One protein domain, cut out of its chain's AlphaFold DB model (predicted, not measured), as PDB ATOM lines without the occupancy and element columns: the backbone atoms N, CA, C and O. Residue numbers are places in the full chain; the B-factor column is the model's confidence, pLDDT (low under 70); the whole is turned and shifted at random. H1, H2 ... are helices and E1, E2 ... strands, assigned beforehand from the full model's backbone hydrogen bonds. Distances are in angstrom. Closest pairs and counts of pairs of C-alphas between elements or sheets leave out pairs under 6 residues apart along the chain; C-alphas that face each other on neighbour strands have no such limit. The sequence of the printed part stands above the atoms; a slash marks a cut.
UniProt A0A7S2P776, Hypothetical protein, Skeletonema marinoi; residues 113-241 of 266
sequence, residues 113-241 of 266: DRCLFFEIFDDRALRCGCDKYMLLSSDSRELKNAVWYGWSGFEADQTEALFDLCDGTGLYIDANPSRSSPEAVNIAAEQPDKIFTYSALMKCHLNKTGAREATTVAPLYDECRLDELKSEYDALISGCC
ATOM      1  N   ASP A 113      27.130 -17.311 -50.926       78.06
ATOM      2  CA  ASP A 113      25.931 -17.178 -50.085       78.06
ATOM      3  C   ASP A 113      25.654 -18.416 -49.213       78.06
ATOM      4  O   ASP A 113      24.686 -18.443 -48.445       78.06
ATOM      5  N   ARG A 114      26.474 -19.468 -49.326       85.31
ATOM      6  CA  ARG A 114      26.241 -20.719 -48.600       85.31
ATOM      7  C   ARG A 114      26.652 -20.635 -47.133       85.31
ATOM      8  O   ARG A 114      27.549 -19.884 -46.746       85.31
ATOM      9  N   CYS A 115      26.046 -21.507 -46.339       91.19
ATOM     10  CA  CYS A 115      26.427 -21.736 -44.955       91.19
ATOM     11  C   CYS A 115      26.990 -23.145 -44.778       91.19
ATOM     12  O   CYS A 115      26.470 -24.102 -45.351       91.19
ATOM     13  N   LEU A 116      28.031 -23.276 -43.962       94.12
ATOM     14  CA  LEU A 116      28.555 -24.560 -43.505       94.12
ATOM     15  C   LEU A 116      28.018 -24.864 -42.108       94.12
ATOM     16  O   LEU A 116      27.846 -23.944 -41.312       94.12
ATOM     17  N   PHE A 117      27.798 -26.141 -41.808       94.69
ATOM     18  CA  PHE A 117      27.325 -26.623 -40.511       94.69
ATOM     19  C   PHE A 117      28.339 -27.605 -39.925       94.69
ATOM     20  O   PHE A 117      28.964 -28.377 -40.654       94.69
ATOM     21  N   PHE A 118      28.505 -27.564 -38.607       95.81
ATOM     22  CA  PHE A 118      29.501 -28.338 -37.877       95.81
ATOM     23  C   PHE A 118      28.900 -28.881 -36.584       95.81
ATOM     24  O   PHE A 118      28.137 -28.194 -35.900       95.81
ATOM     25  N   GLU A 119      29.287 -30.102 -36.222       93.88
ATOM     26  CA  GLU A 119      28.755 -30.788 -35.047       93.88
ATOM     27  C   GLU A 119      29.873 -31.392 -34.199       93.88
ATOM     28  O   GLU A 119      30.792 -32.030 -34.717       93.88
ATOM     29  N   ILE A 120      29.775 -31.229 -32.878       93.81
ATOM     30  CA  ILE A 120      30.557 -32.015 -31.925       93.81
ATOM     31  C   ILE A 120      29.692 -32.316 -30.702       93.81
ATOM     32  O   ILE A 120      29.204 -31.408 -30.038       93.81
ATOM     33  N   PHE A 121      29.493 -33.599 -30.392       91.62
ATOM     34  CA  PHE A 121      28.587 -34.018 -29.315       91.62
ATOM     35  C   PHE A 121      27.222 -33.293 -29.410       91.62
ATOM     36  O   PHE A 121      26.531 -33.421 -30.423       91.62
ATOM     37  N   ASP A 122      26.863 -32.506 -28.393       92.50
ATOM     38  CA  ASP A 122      25.617 -31.737 -28.310       92.50
ATOM     39  C   ASP A 122      25.775 -30.262 -28.725       92.50
ATOM     40  O   ASP A 122      24.782 -29.546 -28.833       92.50
ATOM     41  N   ASP A 123      27.001 -29.810 -28.999       96.12
ATOM     42  CA  ASP A 123      27.261 -28.458 -29.492       96.12
ATOM     43  C   ASP A 123      27.129 -28.429 -31.024       96.12
ATOM     44  O   ASP A 123      27.390 -29.418 -31.728       96.12
ATOM     45  N   ARG A 124      26.693 -27.289 -31.558       96.88
ATOM     46  CA  ARG A 124      26.551 -27.061 -33.002       96.88
ATOM     47  C   ARG A 124      27.166 -25.733 -33.386       96.88
ATOM     48  O   ARG A 124      27.103 -24.777 -32.620       96.88
ATOM     49  N   ALA A 125      27.705 -25.648 -34.594       97.75
ATOM     50  CA  ALA A 125      28.134 -24.387 -35.174       97.75
ATOM     51  C   ALA A 125      27.681 -24.276 -36.625       97.75
ATOM     52  O   ALA A 125      27.513 -25.279 -37.316       97.75
ATOM     53  N   LEU A 126      27.503 -23.049 -37.091       96.31
ATOM     54  CA  LEU A 126      27.381 -22.755 -38.509       96.31
ATOM     55  C   LEU A 126      28.256 -21.563 -38.871       96.31
ATOM     56  O   LEU A 126      28.537 -20.714 -38.024       96.31
ATOM     57  N   ARG A 127      28.666 -21.494 -40.133       95.19
ATOM     58  CA  ARG A 127      29.374 -20.347 -40.699       95.19
ATOM     59  C   ARG A 127      28.714 -19.925 -41.999       95.19
ATOM     60  O   ARG A 127      28.629 -20.738 -42.911       95.19
ATOM     61  N   CYS A 128      28.321 -18.662 -42.089       92.81
ATOM     62  CA  CYS A 128      27.780 -18.041 -43.295       92.81
ATOM     63  C   CYS A 128      28.618 -16.799 -43.609       92.81
ATOM     64  O   CYS A 128      28.569 -15.814 -42.870       92.81
ATOM     65  N   GLY A 129      29.417 -16.846 -44.676       90.69
ATOM     66  CA  GLY A 129      30.403 -15.803 -44.963       90.69
ATOM     67  C   GLY A 129      31.352 -15.559 -43.778       90.69
ATOM     68  O   GLY A 129      32.100 -16.457 -43.368       90.69
ATOM     69  N   CYS A 130      31.306 -14.338 -43.243       91.94
ATOM     70  CA  CYS A 130      32.117 -13.877 -42.113       91.94
ATOM     71  C   CYS A 130      31.552 -14.269 -40.748       91.94
ATOM     72  O   CYS A 130      32.299 -14.363 -39.778       91.94
ATOM     73  N   ASP A 131      30.249 -14.513 -40.670       95.25
ATOM     74  CA  ASP A 131      29.589 -14.784 -39.406       95.25
ATOM     75  C   ASP A 131      29.702 -16.265 -39.055       95.25
ATOM     76  O   ASP A 131      29.341 -17.143 -39.848       95.25
ATOM     77  N   LYS A 132      30.163 -16.542 -37.836       97.00
ATOM     78  CA  LYS A 132      30.130 -17.877 -37.243       97.00
ATOM     79  C   LYS A 132      29.292 -17.865 -35.983       97.00
ATOM     80  O   LYS A 132      29.571 -17.118 -35.052       97.00
ATOM     81  N   TYR A 133      28.283 -18.718 -35.960       98.19
ATOM     82  CA  TYR A 133      27.363 -18.892 -34.846       98.19
ATOM     83  C   TYR A 133      27.597 -20.248 -34.182       98.19
ATOM     84  O   TYR A 133      27.813 -21.245 -34.874       98.19
ATOM     85  N   MET A 134      27.501 -20.297 -32.854       98.06
ATOM     86  CA  MET A 134      27.540 -21.528 -32.068       98.06
ATOM     87  C   MET A 134      26.304 -21.641 -31.185       98.06
ATOM     88  O   MET A 134      25.960 -20.704 -30.468       98.06
ATOM     89  N   LEU A 135      25.681 -22.817 -31.205       97.69
ATOM     90  CA  LEU A 135      24.683 -23.257 -30.240       97.69
ATOM     91  C   LEU A 135      25.383 -24.167 -29.225       97.69
ATOM     92  O   LEU A 135      25.921 -25.217 -29.587       97.69
ATOM     93  N   LEU A 136      25.386 -23.736 -27.969       96.94
ATOM     94  CA  LEU A 136      26.135 -24.328 -26.868       96.94
ATOM     95  C   LEU A 136      25.179 -25.104 -25.958       96.94
ATOM     96  O   LEU A 136      24.182 -24.571 -25.466       96.94
ATOM     97  N   SER A 137      25.488 -26.377 -25.735       95.06
ATOM     98  CA  SER A 137      24.773 -27.226 -24.785       95.06
ATOM     99  C   SER A 137      25.078 -26.830 -23.336       95.06
ATOM    100  O   SER A 137      26.087 -26.189 -23.038       95.06
ATOM    101  N   SER A 138      24.246 -27.282 -22.392       92.00
ATOM    102  CA  SER A 138      24.473 -27.050 -20.955       92.00
ATOM    103  C   SER A 138      25.799 -27.621 -20.445       92.00
ATOM    104  O   SER A 138      26.311 -27.180 -19.419       92.00
ATOM    105  N   ASP A 139      26.350 -28.612 -21.148       92.25
ATOM    106  CA  ASP A 139      27.624 -29.242 -20.821       92.25
ATOM    107  C   ASP A 139      28.765 -28.861 -21.768       92.25
ATOM    108  O   ASP A 139      29.846 -29.461 -21.677       92.25
ATOM    109  N   SER A 140      28.562 -27.822 -22.588       95.88
ATOM    110  CA  SER A 140      29.474 -27.384 -23.641       95.88
ATOM    111  C   SER A 140      30.917 -27.285 -23.159       95.88
ATOM    112  O   SER A 140      31.264 -26.546 -22.228       95.88
ATOM    113  N   ARG A 141      31.789 -28.044 -23.829       94.75
ATOM    114  CA  ARG A 141      33.235 -27.960 -23.605       94.75
ATOM    115  C   ARG A 141      33.791 -26.646 -24.139       94.75
ATOM    116  O   ARG A 141      34.732 -26.114 -23.555       94.75
ATOM    117  N   GLU A 142      33.185 -26.124 -25.198       94.25
ATOM    118  CA  GLU A 142      33.560 -24.857 -25.820       94.25
ATOM    119  C   GLU A 142      33.350 -23.705 -24.852       94.25
ATOM    120  O   GLU A 142      34.287 -22.956 -24.572       94.25
ATOM    121  N   LEU A 143      32.170 -23.644 -24.233       95.94
ATOM    122  CA  LEU A 143      31.874 -22.619 -23.242       95.94
ATOM    123  C   LEU A 143      32.826 -22.688 -22.045       95.94
ATOM    124  O   LEU A 143      33.407 -21.680 -21.642       95.94
ATOM    125  N   LYS A 144      33.019 -23.894 -21.496       95.25
ATOM    126  CA  LYS A 144      33.922 -24.125 -20.357       95.25
ATOM    127  C   LYS A 144      35.346 -23.654 -20.676       95.25
ATOM    128  O   LYS A 144      35.984 -23.051 -19.816       95.25
ATOM    129  N   ASN A 145      35.826 -23.881 -21.901       93.00
ATOM    130  CA  ASN A 145      37.141 -23.419 -22.346       93.00
ATOM    131  C   ASN A 145      37.204 -21.894 -22.490       93.00
ATOM    132  O   ASN A 145      38.130 -21.284 -21.959       93.00
ATOM    133  N   ALA A 146      36.232 -21.278 -23.164       93.56
ATOM    134  CA  ALA A 146      36.212 -19.833 -23.388       93.56
ATOM    135  C   ALA A 146      36.168 -19.044 -22.064       93.56
ATOM    136  O   ALA A 146      36.962 -18.123 -21.858       93.56
ATOM    137  N   VAL A 147      35.320 -19.477 -21.121       95.06
ATOM    138  CA  VAL A 147      35.246 -18.905 -19.766       95.06
ATOM    139  C   VAL A 147      36.558 -19.117 -19.005       95.06
ATOM    140  O   VAL A 147      37.064 -18.191 -18.374       95.06
ATOM    141  N   TRP A 148      37.148 -20.315 -19.086       94.00
ATOM    142  CA  TRP A 148      38.424 -20.617 -18.429       94.00
ATOM    143  C   TRP A 148      39.579 -19.739 -18.932       94.00
ATOM    144  O   TRP A 148      40.394 -19.277 -18.132       94.00
ATOM    145  N   TYR A 149      39.643 -19.481 -20.240       91.12
ATOM    146  CA  TYR A 149      40.646 -18.594 -20.834       91.12
ATOM    147  C   TYR A 149      40.363 -17.103 -20.610       91.12
ATOM    148  O   TYR A 149      41.221 -16.276 -20.927       91.12
ATOM    149  N   GLY A 150      39.201 -16.748 -20.054       93.19
ATOM    150  CA  GLY A 150      38.800 -15.360 -19.842       93.19
ATOM    151  C   GLY A 150      38.555 -14.611 -21.152       93.19
ATOM    152  O   GLY A 150      38.907 -13.436 -21.260       93.19
ATOM    153  N   TRP A 151      38.015 -15.298 -22.163       94.06
ATOM    154  CA  TRP A 151      37.618 -14.677 -23.425       94.06
ATOM    155  C   TRP A 151      36.458 -13.699 -23.219       94.06
ATOM    156  O   TRP A 151      35.651 -13.836 -22.298       94.06
ATOM    157  N   SER A 152      36.395 -12.674 -24.067       94.88
ATOM    158  CA  SER A 152      35.441 -11.577 -23.899       94.88
ATOM    159  C   SER A 152      34.039 -12.002 -24.323       94.88
ATOM    160  O   SER A 152      33.874 -12.618 -25.375       94.88
ATOM    161  N   GLY A 153      33.026 -11.616 -23.543       93.81
ATOM    162  CA  GLY A 153      31.618 -11.855 -23.878       93.81
ATOM    163  C   GLY A 153      31.134 -13.286 -23.631       93.81
ATOM    164  O   GLY A 153      30.133 -13.683 -24.221       93.81
ATOM    165  N   PHE A 154      31.837 -14.060 -22.796       95.38
ATOM    166  CA  PHE A 154      31.434 -15.410 -22.402       95.38
ATOM    167  C   PHE A 154      30.994 -15.477 -20.939       95.38
ATOM    168  O   PHE A 154      31.784 -15.199 -20.038       95.38
ATOM    169  N   GLU A 155      29.758 -15.921 -20.715       93.12
ATOM    170  CA  GLU A 155      29.179 -16.147 -19.382       93.12
ATOM    171  C   GLU A 155      28.921 -17.640 -19.133       93.12
ATOM    172  O   GLU A 155      28.665 -18.406 -20.058       93.12
ATOM    173  N   ALA A 156      28.981 -18.088 -17.876       90.06
ATOM    174  CA  ALA A 156      28.980 -19.519 -17.539       90.06
ATOM    175  C   ALA A 156      27.697 -20.291 -17.918       90.06
ATOM    176  O   ALA A 156      27.728 -21.519 -17.976       90.06
ATOM    177  N   ASP A 157      26.583 -19.597 -18.145       89.88
ATOM    178  CA  ASP A 157      25.269 -20.146 -18.503       89.88
ATOM    179  C   ASP A 157      24.844 -19.810 -19.943       89.88
ATOM    180  O   ASP A 157      23.681 -19.977 -20.317       89.88
ATOM    181  N   GLN A 158      25.786 -19.347 -20.761       93.62
ATOM    182  CA  GLN A 158      25.519 -18.939 -22.129       93.62
ATOM    183  C   GLN A 158      25.177 -20.119 -23.045       93.62
ATOM    184  O   GLN A 158      25.842 -21.149 -23.049       93.62
ATOM    185  N   THR A 159      24.155 -19.944 -23.882       95.56
ATOM    186  CA  THR A 159      23.677 -20.985 -24.808       95.56
ATOM    187  C   THR A 159      23.998 -20.694 -26.268       95.56
ATOM    188  O   THR A 159      23.845 -21.566 -27.114       95.56
ATOM    189  N   GLU A 160      24.401 -19.468 -26.593       97.31
ATOM    190  CA  GLU A 160      24.639 -19.025 -27.967       97.31
ATOM    191  C   GLU A 160      25.860 -18.098 -28.012       97.31
ATOM    192  O   GLU A 160      26.032 -17.248 -27.134       97.31
ATOM    193  N   ALA A 161      26.699 -18.244 -29.034       97.69
ATOM    194  CA  ALA A 161      27.832 -17.359 -29.297       97.69
ATOM    195  C   ALA A 161      27.888 -16.969 -30.778       97.69
ATOM    196  O   ALA A 161      27.425 -17.715 -31.645       97.69
ATOM    197  N   LEU A 162      28.448 -15.796 -31.060       98.06
ATOM    198  CA  LEU A 162      28.601 -15.265 -32.410       98.06
ATOM    199  C   LEU A 162      29.970 -14.608 -32.560       98.06
ATOM    200  O   LEU A 162      30.425 -13.918 -31.648       98.06
ATOM    201  N   PHE A 163      30.581 -14.792 -33.727       96.62
ATOM    202  CA  PHE A 163      31.908 -14.288 -34.064       96.62
ATOM    203  C   PHE A 163      31.906 -13.675 -35.462       96.62
ATOM    204  O   PHE A 163      31.275 -14.217 -36.373       96.62
ATOM    205  N   ASP A 164      32.663 -12.590 -35.627       94.69
ATOM    206  CA  ASP A 164      33.047 -12.058 -36.934       94.69
ATOM    207  C   ASP A 164      34.449 -12.568 -37.278       94.69
ATOM    208  O   ASP A 164      35.438 -12.219 -36.630       94.69
ATOM    209  N   LEU A 165      34.523 -13.450 -38.271       92.56
ATOM    210  CA  LEU A 165      35.762 -14.079 -38.719       92.56
ATOM    211  C   LEU A 165      36.481 -13.280 -39.807       92.56
ATOM    212  O   LEU A 165      37.535 -13.721 -40.270       92.56
ATOM    213  N   CYS A 166      35.928 -12.149 -40.241       90.50
ATOM    214  CA  CYS A 166      36.515 -11.322 -41.281       90.50
ATOM    215  C   CYS A 166      37.108 -10.031 -40.726       90.50
ATOM    216  O   CYS A 166      36.767  -9.546 -39.649       90.50
ATOM    217  N   ASP A 167      38.029  -9.454 -41.488       83.25
ATOM    218  CA  ASP A 167      38.409  -8.074 -41.285       83.25
ATOM    219  C   ASP A 167      37.295  -7.143 -41.794       83.25
ATOM    220  O   ASP A 167      36.367  -7.546 -42.496       83.25
ATOM    221  N   GLY A 168      37.389  -5.853 -41.471       81.50
ATOM    222  CA  GLY A 168      36.414  -4.858 -41.932       81.50
ATOM    223  C   GLY A 168      36.344  -4.675 -43.458       81.50
ATOM    224  O   GLY A 168      35.604  -3.805 -43.914       81.50
ATOM    225  N   THR A 169      37.118  -5.436 -44.244       83.06
ATOM    226  CA  THR A 169      37.051  -5.488 -45.712       83.06
ATOM    227  C   THR A 169      36.271  -6.702 -46.230       83.06
ATOM    228  O   THR A 169      36.009  -6.779 -47.430       83.06
ATOM    229  N   GLY A 170      35.848  -7.607 -45.338       80.75
ATOM    230  CA  GLY A 170      35.123  -8.834 -45.673       80.75
ATOM    231  C   GLY A 170      36.030 -10.015 -46.026       80.75
ATOM    232  O   GLY A 170      35.525 -11.053 -46.441       80.75
ATOM    233  N   LEU A 171      37.350  -9.869 -45.868       82.81
ATOM    234  CA  LEU A 171      38.304 -10.960 -46.040       82.81
ATOM    235  C   LEU A 171      38.471 -11.709 -44.727       82.81
ATOM    236  O   LEU A 171      38.526 -11.094 -43.664       82.81
ATOM    237  N   TYR A 172      38.589 -13.032 -44.792       85.94
ATOM    238  CA  TYR A 172      38.819 -13.840 -43.602       85.94
ATOM    239  C   TYR A 172      40.094 -13.401 -42.858       85.94
ATOM    240  O   TYR A 172      41.134 -13.145 -43.464       85.94
ATOM    241  N   ILE A 173      40.037 -13.344 -41.526       84.00
ATOM    242  CA  ILE A 173      41.204 -13.042 -40.694       84.00
ATOM    243  C   ILE A 173      42.081 -14.286 -40.622       84.00
ATOM    244  O   ILE A 173      41.880 -15.161 -39.779       84.00
ATOM    245  N   ASP A 174      43.095 -14.342 -41.478       68.88
ATOM    246  CA  ASP A 174      44.131 -15.365 -41.411       68.88
ATOM    247  C   ASP A 174      44.670 -15.473 -39.987       68.88
ATOM    248  O   ASP A 174      44.940 -14.454 -39.337       68.88
ATOM    249  N   ALA A 175      44.846 -16.708 -39.509       53.97
ATOM    250  CA  ALA A 175      45.430 -17.004 -38.210       53.97
ATOM    251  C   ALA A 175      46.886 -16.508 -38.169       53.97
ATOM    252  O   ALA A 175      47.843 -17.263 -38.330       53.97
ATOM    253  N   ASN A 176      47.069 -15.206 -37.978       47.00
ATOM    254  CA  ASN A 176      48.339 -14.628 -37.617       47.00
ATOM    255  C   ASN A 176      48.605 -15.084 -36.178       47.00
ATOM    256  O   ASN A 176      47.850 -14.693 -35.288       47.00
ATOM    257  N   PRO A 177      49.681 -15.842 -35.908       44.97
ATOM    258  CA  PRO A 177      49.997 -16.317 -34.560       44.97
ATOM    259  C   PRO A 177      50.238 -15.183 -33.544       44.97
ATOM    260  O   PRO A 177      50.383 -15.447 -32.354       44.97
ATOM    261  N   SER A 178      50.287 -13.924 -33.998       43.06
ATOM    262  CA  SER A 178      50.426 -12.718 -33.171       43.06
ATOM    263  C   SER A 178      49.098 -12.009 -32.861       43.06
ATOM    264  O   SER A 178      49.110 -11.025 -32.122       43.06
ATOM    265  N   ARG A 179      47.968 -12.441 -33.442       52.00
ATOM    266  CA  ARG A 179      46.631 -11.896 -33.155       52.00
ATOM    267  C   ARG A 179      45.849 -12.892 -32.303       52.00
ATOM    268  O   ARG A 179      45.924 -14.096 -32.524       52.00
ATOM    269  N   SER A 180      45.103 -12.385 -31.323       63.31
ATOM    270  CA  SER A 180      44.058 -13.165 -30.658       63.31
ATOM    271  C   SER A 180      43.072 -13.663 -31.713       63.31
ATOM    272  O   SER A 180      42.700 -12.883 -32.592       63.31
ATOM    273  N   SER A 181      42.677 -14.938 -31.637       80.06
ATOM    274  CA  SER A 181      41.651 -15.506 -32.520       80.06
ATOM    275  C   SER A 181      40.419 -14.588 -32.539       80.06
ATOM    276  O   SER A 181      40.041 -14.112 -31.464       80.06
ATOM    277  N   PRO A 182      39.782 -14.332 -33.700       88.50
ATOM    278  CA  PRO A 182      38.498 -13.624 -33.734       88.50
ATOM    279  C   PRO A 182      37.446 -14.299 -32.839       88.50
ATOM    280  O   PRO A 182      36.569 -13.635 -32.300       88.50
ATOM    281  N   GLU A 183      37.595 -15.600 -32.582       92.00
ATOM    282  CA  GLU A 183      36.712 -16.370 -31.702       92.00
ATOM    283  C   GLU A 183      36.923 -16.102 -30.201       92.00
ATOM    284  O   GLU A 183      36.126 -16.536 -29.372       92.00
ATOM    285  N   ALA A 184      37.957 -15.342 -29.826       91.62
ATOM    286  CA  ALA A 184      38.180 -14.923 -28.441       91.62
ATOM    287  C   ALA A 184      37.260 -13.768 -27.992       91.62
ATOM    288  O   ALA A 184      37.329 -13.334 -26.836       91.62
ATOM    289  N   VAL A 185      36.426 -13.245 -28.897       93.25
ATOM    290  CA  VAL A 185      35.462 -12.175 -28.630       93.25
ATOM    291  C   VAL A 185      34.088 -12.611 -29.115       93.25
ATOM    292  O   VAL A 185      33.840 -12.699 -30.313       93.25
ATOM    293  N   ASN A 186      33.183 -12.854 -28.176       96.25
ATOM    294  CA  ASN A 186      31.802 -13.184 -28.473       96.25
ATOM    295  C   ASN A 186      30.951 -11.914 -28.598       96.25
ATOM    296  O   ASN A 186      30.759 -11.191 -27.619       96.25
ATOM    297  N   ILE A 187      30.415 -11.683 -29.795       96.56
ATOM    298  CA  ILE A 187      29.625 -10.493 -30.149       96.56
ATOM    299  C   ILE A 187      28.108 -10.752 -30.120       96.56
ATOM    300  O   ILE A 187      27.316  -9.944 -30.608       96.56
ATOM    301  N   ALA A 188      27.666 -11.883 -29.554       96.56
ATOM    302  CA  ALA A 188      26.254 -12.281 -29.533       96.56
ATOM    303  C   ALA A 188      25.335 -11.220 -28.901       96.56
ATOM    304  O   ALA A 188      24.278 -10.909 -29.450       96.56
ATOM    305  N   ALA A 189      25.754 -10.625 -27.778       94.75
ATOM    306  CA  ALA A 189      24.983  -9.598 -27.073       94.75
ATOM    307  C   ALA A 189      24.806  -8.302 -27.888       94.75
ATOM    308  O   ALA A 189      23.863  -7.546 -27.660       94.75
ATOM    309  N   GLU A 190      25.701  -8.050 -28.842       96.00
ATOM    310  CA  GLU A 190      25.718  -6.844 -29.674       96.00
ATOM    311  C   GLU A 190      24.915  -7.026 -30.971       96.00
ATOM    312  O   GLU A 190      24.602  -6.044 -31.642       96.00
ATOM    313  N   GLN A 191      24.576  -8.270 -31.330       95.56
ATOM    314  CA  GLN A 191      23.994  -8.643 -32.624       95.56
ATOM    315  C   GLN A 191      22.758  -9.565 -32.477       95.56
ATOM    316  O   GLN A 191      22.734 -10.670 -33.033       95.56
ATOM    317  N   PRO A 192      21.698  -9.140 -31.758       92.56
ATOM    318  CA  PRO A 192      20.530  -9.985 -31.484       92.56
ATOM    319  C   PRO A 192      19.784 -10.446 -32.749       92.56
ATOM    320  O   PRO A 192      19.276 -11.568 -32.789       92.56
ATOM    321  N   ASP A 193      19.761  -9.633 -33.809       90.62
ATOM    322  CA  ASP A 193      19.089  -9.971 -35.073       90.62
ATOM    323  C   ASP A 193      19.812 -11.108 -35.818       90.62
ATOM    324  O   ASP A 193      19.183 -12.003 -36.395       90.62
ATOM    325  N   LYS A 194      21.152 -11.119 -35.758       93.56
ATOM    326  CA  LYS A 194      21.971 -12.212 -36.300       93.56
ATOM    327  C   LYS A 194      21.781 -13.486 -35.488       93.56
ATOM    328  O   LYS A 194      21.592 -14.546 -36.079       93.56
ATOM    329  N   ILE A 195      21.756 -13.386 -34.156       95.00
ATOM    330  CA  ILE A 195      21.460 -14.528 -33.277       95.00
ATOM    331  C   ILE A 195      20.108 -15.145 -33.629       95.00
ATOM    332  O   ILE A 195      20.039 -16.349 -33.864       95.00
ATOM    333  N   PHE A 196      19.051 -14.336 -33.752       90.94
ATOM    334  CA  PHE A 196      17.736 -14.839 -34.145       90.94
ATOM    335  C   PHE A 196      17.792 -15.589 -35.485       90.94
ATOM    336  O   PHE A 196      17.308 -16.720 -35.590       90.94
ATOM    337  N   THR A 197      18.423 -14.974 -36.489       91.19
ATOM    338  CA  THR A 197      18.534 -15.523 -37.846       91.19
ATOM    339  C   THR A 197      19.286 -16.853 -37.859       91.19
ATOM    340  O   THR A 197      18.789 -17.847 -38.392       91.19
ATOM    341  N   TYR A 198      20.462 -16.911 -37.236       94.56
ATOM    342  CA  TYR A 198      21.286 -18.119 -37.222       94.56
ATOM    343  C   TYR A 198      20.726 -19.208 -36.308       94.56
ATOM    344  O   TYR A 198      20.818 -20.386 -36.647       94.56
ATOM    345  N   SER A 199      20.053 -18.845 -35.215       93.12
ATOM    346  CA  SER A 199      19.315 -19.792 -34.372       93.12
ATOM    347  C   SER A 199      18.162 -20.439 -35.154       93.12
ATOM    348  O   SER A 199      17.960 -21.654 -35.076       93.12
ATOM    349  N   ALA A 200      17.429 -19.667 -35.966       90.50
ATOM    350  CA  ALA A 200      16.398 -20.197 -36.860       90.50
ATOM    351  C   ALA A 200      16.989 -21.099 -37.959       90.50
ATOM    352  O   ALA A 200      16.476 -22.197 -38.191       90.50
ATOM    353  N   LEU A 201      18.100 -20.682 -38.575       91.62
ATOM    354  CA  LEU A 201      18.799 -21.474 -39.589       91.62
ATOM    355  C   LEU A 201      19.307 -22.806 -39.020       91.62
ATOM    356  O   LEU A 201      19.094 -23.858 -39.622       91.62
ATOM    357  N   MET A 202      19.905 -22.779 -37.827       92.75
ATOM    358  CA  MET A 202      20.356 -23.972 -37.113       92.75
ATOM    359  C   MET A 202      19.188 -24.911 -36.794       92.75
ATOM    360  O   MET A 202      19.279 -26.114 -37.020       92.75
ATOM    361  N   LYS A 203      18.055 -24.380 -36.317       89.81
ATOM    362  CA  LYS A 203      16.845 -25.182 -36.060       89.81
ATOM    363  C   LYS A 203      16.317 -25.844 -37.329       89.81
ATOM    364  O   LYS A 203      15.938 -27.013 -37.282       89.81
ATOM    365  N   CYS A 204      16.303 -25.118 -38.448       88.69
ATOM    366  CA  CYS A 204      15.939 -25.685 -39.743       88.69
ATOM    367  C   CYS A 204      16.875 -26.846 -40.107       88.69
ATOM    368  O   CYS A 204      16.388 -27.935 -40.414       88.69
ATOM    369  N   HIS A 205      18.192 -26.639 -39.999       88.31
ATOM    370  CA  HIS A 205      19.192 -27.663 -40.296       88.31
ATOM    371  C   HIS A 205      18.974 -28.920 -39.447       88.31
ATOM    372  O   HIS A 205      18.756 -29.993 -40.001       88.31
ATOM    373  N   LEU A 206      18.894 -28.776 -38.121       87.50
ATOM    374  CA  LEU A 206      18.687 -29.894 -37.192       87.50
ATOM    375  C   LEU A 206      17.381 -30.662 -37.449       87.50
ATOM    376  O   LEU A 206      17.334 -31.879 -37.283       87.50
ATOM    377  N   ASN A 207      16.313 -29.979 -37.870       84.94
ATOM    378  CA  ASN A 207      15.054 -30.637 -38.226       84.94
ATOM    379  C   ASN A 207      15.170 -31.466 -39.521       84.94
ATOM    380  O   ASN A 207      14.497 -32.489 -39.686       84.94
ATOM    381  N   LYS A 208      16.024 -31.036 -40.457       81.31
ATOM    382  CA  LYS A 208      16.272 -31.761 -41.707       81.31
ATOM    383  C   LYS A 208      17.243 -32.928 -41.510       81.31
ATOM    384  O   LYS A 208      16.955 -34.009 -42.019       81.31
ATOM    385  N   THR A 209      18.304 -32.740 -40.723       81.94
ATOM    386  CA  THR A 209      19.394 -33.717 -40.531       81.94
ATOM    387  C   THR A 209      19.222 -34.646 -39.329       81.94
ATOM    388  O   THR A 209      19.960 -35.622 -39.196       81.94
ATOM    389  N   GLY A 210      18.245 -34.388 -38.455       74.75
ATOM    390  CA  GLY A 210      17.975 -35.228 -37.291       74.75
ATOM    391  C   GLY A 210      17.734 -36.691 -37.671       74.75
ATOM    392  O   GLY A 210      17.021 -36.985 -38.632       74.75
ATOM    393  N   ALA A 211      18.309 -37.616 -36.895       65.50
ATOM    394  CA  ALA A 211      18.144 -39.051 -37.107       65.50
ATOM    395  C   ALA A 211      16.652 -39.419 -37.102       65.50
ATOM    396  O   ALA A 211      15.977 -39.351 -36.072       65.50
ATOM    397  N   ARG A 212      16.127 -39.796 -38.268       61.97
ATOM    398  CA  ARG A 212      14.743 -40.248 -38.412       61.97
ATOM    399  C   ARG A 212      14.682 -41.732 -38.091       61.97
ATOM    400  O   ARG A 212      15.588 -42.482 -38.455       61.97
ATOM    401  N   GLU A 213      13.603 -42.180 -37.445       56.69
ATOM    402  CA  GLU A 213      13.297 -43.611 -37.473       56.69
ATOM    403  C   GLU A 213      13.243 -44.072 -38.933       56.69
ATOM    404  O   GLU A 213      12.879 -43.277 -39.806       56.69
ATOM    405  N   ALA A 214      13.622 -45.330 -39.184       52.41
ATOM    406  CA  ALA A 214      13.602 -45.968 -40.498       52.41
ATOM    407  C   ALA A 214      12.170 -45.974 -41.060       52.41
ATOM    408  O   ALA A 214      11.429 -46.950 -40.983       52.41
ATOM    409  N   THR A 215      11.755 -44.826 -41.568       51.97
ATOM    410  CA  THR A 215      10.452 -44.553 -42.138       51.97
ATOM    411  C   THR A 215      10.614 -44.581 -43.645       51.97
ATOM    412  O   THR A 215      11.680 -44.304 -44.187       51.97
ATOM    413  N   THR A 216       9.542 -44.931 -44.345       51.84
ATOM    414  CA  THR A 216       9.459 -45.007 -45.812       51.84
ATOM    415  C   THR A 216       9.551 -43.635 -46.499       51.84
ATOM    416  O   THR A 216       9.042 -43.467 -47.604       51.84
ATOM    417  N   VAL A 217      10.106 -42.630 -45.823       57.19
ATOM    418  CA  VAL A 217      10.217 -41.253 -46.292       57.19
ATOM    419  C   VAL A 217      11.654 -41.051 -46.744       57.19
ATOM    420  O   VAL A 217      12.581 -41.297 -45.974       57.19
ATOM    421  N   ALA A 218      11.827 -40.636 -47.999       59.25
ATOM    422  CA  ALA A 218      13.136 -40.316 -48.548       59.25
ATOM    423  C   ALA A 218      13.859 -39.273 -47.665       59.25
ATOM    424  O   ALA A 218      13.194 -38.436 -47.034       59.25
ATOM    425  N   PRO A 219      15.200 -39.316 -47.586       58.75
ATOM    426  CA  PRO A 219      15.963 -38.255 -46.937       58.75
ATOM    427  C   PRO A 219      15.643 -36.903 -47.599       58.75
ATOM    428  O   PRO A 219      15.341 -36.852 -48.788       58.75
ATOM    429  N   LEU A 220      15.642 -35.819 -46.816       63.16
ATOM    430  CA  LEU A 220      15.416 -34.468 -47.339       63.16
ATOM    431  C   LEU A 220      16.767 -33.786 -47.543       63.16
ATOM    432  O   LEU A 220      17.430 -33.482 -46.557       63.16
ATOM    433  N   TYR A 221      17.113 -33.508 -48.798       65.31
ATOM    434  CA  TYR A 221      18.364 -32.844 -49.181       65.31
ATOM    435  C   TYR A 221      18.189 -31.349 -49.496       65.31
ATOM    436  O   TYR A 221      19.150 -30.660 -49.825       65.31
ATOM    437  N   ASP A 222      16.969 -30.814 -49.361       70.00
ATOM    438  CA  ASP A 222      16.725 -29.378 -49.491       70.00
ATOM    439  C   ASP A 222      17.534 -28.610 -48.439       70.00
ATOM    440  O   ASP A 222      17.390 -28.853 -47.238       70.00
ATOM    441  N   GLU A 223      18.303 -27.608 -48.849       71.88
ATOM    442  CA  GLU A 223      19.050 -26.775 -47.909       71.88
ATOM    443  C   GLU A 223      18.141 -25.836 -47.105       71.88
ATOM    444  O   GLU A 223      17.000 -25.544 -47.467       71.88
ATOM    445  N   CYS A 224      18.638 -25.374 -45.963       79.50
ATOM    446  CA  CYS A 224      18.061 -24.230 -45.268       79.50
ATOM    447  C   CYS A 224      18.772 -22.977 -45.775       79.50
ATOM    448  O   CYS A 224      19.998 -22.899 -45.673       79.50
ATOM    449  N   ARG A 225      18.028 -22.015 -46.326       73.69
ATOM    450  CA  ARG A 225      18.617 -20.829 -46.953       73.69
ATOM    451  C   ARG A 225      18.325 -19.559 -46.157       73.69
ATOM    452  O   ARG A 225      17.230 -19.364 -45.629       73.69
ATOM    453  N   LEU A 226      19.337 -18.699 -46.051       70.12
ATOM    454  CA  LEU A 226      19.260 -17.448 -45.290       70.12
ATOM    455  C   LEU A 226      18.261 -16.447 -45.882       70.12
ATOM    456  O   LEU A 226      17.596 -15.738 -45.131       70.12
ATOM    457  N   ASP A 227      18.163 -16.374 -47.206       69.75
ATOM    458  CA  ASP A 227      17.264 -15.469 -47.928       69.75
ATOM    459  C   ASP A 227      15.787 -15.799 -47.675       69.75
ATOM    460  O   ASP A 227      14.981 -14.892 -47.451       69.75
ATOM    461  N   GLU A 228      15.449 -17.086 -47.618       67.56
ATOM    462  CA  GLU A 228      14.101 -17.562 -47.293       67.56
ATOM    463  C   GLU A 228      13.712 -17.189 -45.853       67.56
ATOM    464  O   GLU A 228      12.676 -16.560 -45.630       67.56
ATOM    465  N   LEU A 229      14.584 -17.463 -44.877       66.06
ATOM    466  CA  LEU A 229      14.310 -17.195 -43.457       66.06
ATOM    467  C   LEU A 229      14.309 -15.700 -43.110       66.06
ATOM    468  O   LEU A 229      13.522 -15.256 -42.270       66.06
ATOM    469  N   LYS A 230      15.158 -14.901 -43.767       62.44
ATOM    470  CA  LYS A 230      15.174 -13.445 -43.588       62.44
ATOM    471  C   LYS A 230      13.859 -12.817 -44.046       62.44
ATOM    472  O   LYS A 230      13.344 -11.933 -43.370       62.44
ATOM    473  N   SER A 231      13.279 -13.317 -45.139       61.16
ATOM    474  CA  SER A 231      11.982 -12.840 -45.627       61.16
ATOM    475  C   SER A 231      10.841 -13.103 -44.631       61.16
ATOM    476  O   SER A 231       9.987 -12.237 -44.430       61.16
ATOM    477  N   GLU A 232      10.861 -14.252 -43.945       60.72
ATOM    478  CA  GLU A 232       9.887 -14.590 -42.901       60.72
ATOM    479  C   GLU A 232      10.065 -13.720 -41.648       60.72
ATOM    480  O   GLU A 232       9.082 -13.238 -41.078       60.72
ATOM    481  N   TYR A 233      11.310 -13.468 -41.236       62.69
ATOM    482  CA  TYR A 233      11.627 -12.589 -40.109       62.69
ATOM    483  C   TYR A 233      11.238 -11.128 -40.366       62.69
ATOM    484  O   TYR A 233      10.575 -10.505 -39.530       62.69
ATOM    485  N   ASP A 234      11.579 -10.593 -41.539       61.50
ATOM    486  CA  ASP A 234      11.223  -9.231 -41.939       61.50
ATOM    487  C   ASP A 234       9.690  -9.065 -42.002       61.50
ATOM    488  O   ASP A 234       9.149  -8.030 -41.592       61.50
ATOM    489  N   ALA A 235       8.960 -10.104 -42.429       59.66
ATOM    490  CA  ALA A 235       7.497 -10.146 -42.376       59.66
ATOM    491  C   ALA A 235       6.949 -10.164 -40.930       59.66
ATOM    492  O   ALA A 235       5.972  -9.476 -40.626       59.66
ATOM    493  N   LEU A 236       7.593 -10.898 -40.017       56.97
ATOM    494  CA  LEU A 236       7.234 -10.957 -38.593       56.97
ATOM    495  C   LEU A 236       7.454  -9.615 -37.868       56.97
ATOM    496  O   LEU A 236       6.575  -9.172 -37.123       56.97
ATOM    497  N   ILE A 237       8.585  -8.938 -38.099       56.19
ATOM    498  CA  ILE A 237       8.871  -7.625 -37.490       56.19
ATOM    499  C   ILE A 237       7.988  -6.533 -38.080       56.19
ATOM    500  O   ILE A 237       7.428  -5.725 -37.332       56.19
ATOM    501  N   SER A 238       7.843  -6.495 -39.409       55.22
ATOM    502  CA  SER A 238       6.979  -5.505 -40.061       55.22
ATOM    503  C   SER A 238       5.521  -5.652 -39.614       55.22
ATOM    504  O   SER A 238       4.849  -4.641 -39.411       55.22
ATOM    505  N   GLY A 239       5.068  -6.881 -39.342       51.47
ATOM    506  CA  GLY A 239       3.782  -7.163 -38.702       51.47
ATOM    507  C   GLY A 239       3.687  -6.686 -37.245       51.47
ATOM    508  O   GLY A 239       2.663  -6.126 -36.862       51.47
ATOM    509  N   CYS A 240       4.747  -6.832 -36.438       45.62
ATOM    510  CA  CYS A 240       4.784  -6.314 -35.059       45.62
ATOM    511  C   CYS A 240       4.808  -4.777 -34.978       45.62
ATOM    512  O   CYS A 240       4.304  -4.208 -34.010       45.62
ATOM    513  N   CYS A 241       5.370  -4.091 -35.980       38.59
ATOM    514  CA  CYS A 241       5.427  -2.626 -36.025       38.59
ATOM    515  C   CYS A 241       4.190  -1.965 -36.663       38.59
ATOM    516  O   CYS A 241       4.044  -0.742 -36.573       38.59
TER     517      CYS A 241
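Overview. This is residues 113 to 241 of the 266 residues of the protein "Hypothetical protein" of Skeletonema marinoi (UniProt A0A7S2P776). A small antiparallel sheet of four strands has one long helix, H2, packed across one face, while the short helix H1 sits near one end of the strands and only grazes the sheet. H3 packs on H2 with its residues 226 to 233, and its residues 234 to 241 stick out free, as do loop residues 210 to 218. The printed part has 129 residues with four named strands and three named helices, in the order E1 E2 E3 H1 E4 H2 H3; the sheet's order is E1 E2 E3 E4 and the class is mixed, helices and strands. It is only just compact, close to loose, with a radius of gyration of the C-alphas of 16.3 A and spans of 52 by 38 by 29 A.

Arrangement. In the sheet, E1, residues 115 to 120, and E2, residues 123 to 128, form a hairpin, with N 118 and O 125 within hydrogen-bond range at 2.8 A. E2 and E3, residues 131 to 135, form another hairpin, with N 126 and O 133 at 2.9 A. E1, E2 and E3 make a meander, each strand the antiparallel neighbour of the one before. E4, residues 160 to 164, is antiparallel to E3, with N 134 and O 161 at 2.9 A. H2, residues 192 to 209, is on the sheet at a height over the sheet of 8.5 A. It runs across the strands, at 68 degrees to E2 on the local plane, over E2, E4 and, only just, with three of its C-alphas, E3. The closest C-alphas of E3 and H2 are those of Tyr 133 and Tyr 198, 6.6 A apart. H1, residues 141 to 149, only grazes the sheet, with residues 141 to 143, and is apart from H2. H3, residues 226 to 241, is not on the sheet; it touches H2 at a steep tilt of 50 degrees, opposite ways, with C-alphas 197 and 230 closest at 7.0 A. In H1, H2 and H3 every O i to N i+4 pair is within hydrogen-bond range.

Along the chain. E1 begins at C-alpha 115 (26.427, -21.736, -44.955) and is 17.1 A long; E2 measures 17.3 A, E3 13.4 A and E4 14.1 A. H1 is 12.3 A long. H2 begins at C-alpha 192 (20.530, -9.985, -31.484) and is 25.4 A long. H3, 22.3 A long, ends at C-alpha 241 (5.427, -2.626, -36.025).

Size, cuts and confidence. The C-alphas farthest apart are those of Ser 178 and Thr 216, at 53.7 A. The printed part has no cut. The links from E4 to H2 and from H2 to H3 are long, with 27 and 16 residues. The mean pLDDT of the printed part is 82.4, and it is under 70 at residues 174 to 180, 211 to 221 and 227 to 241.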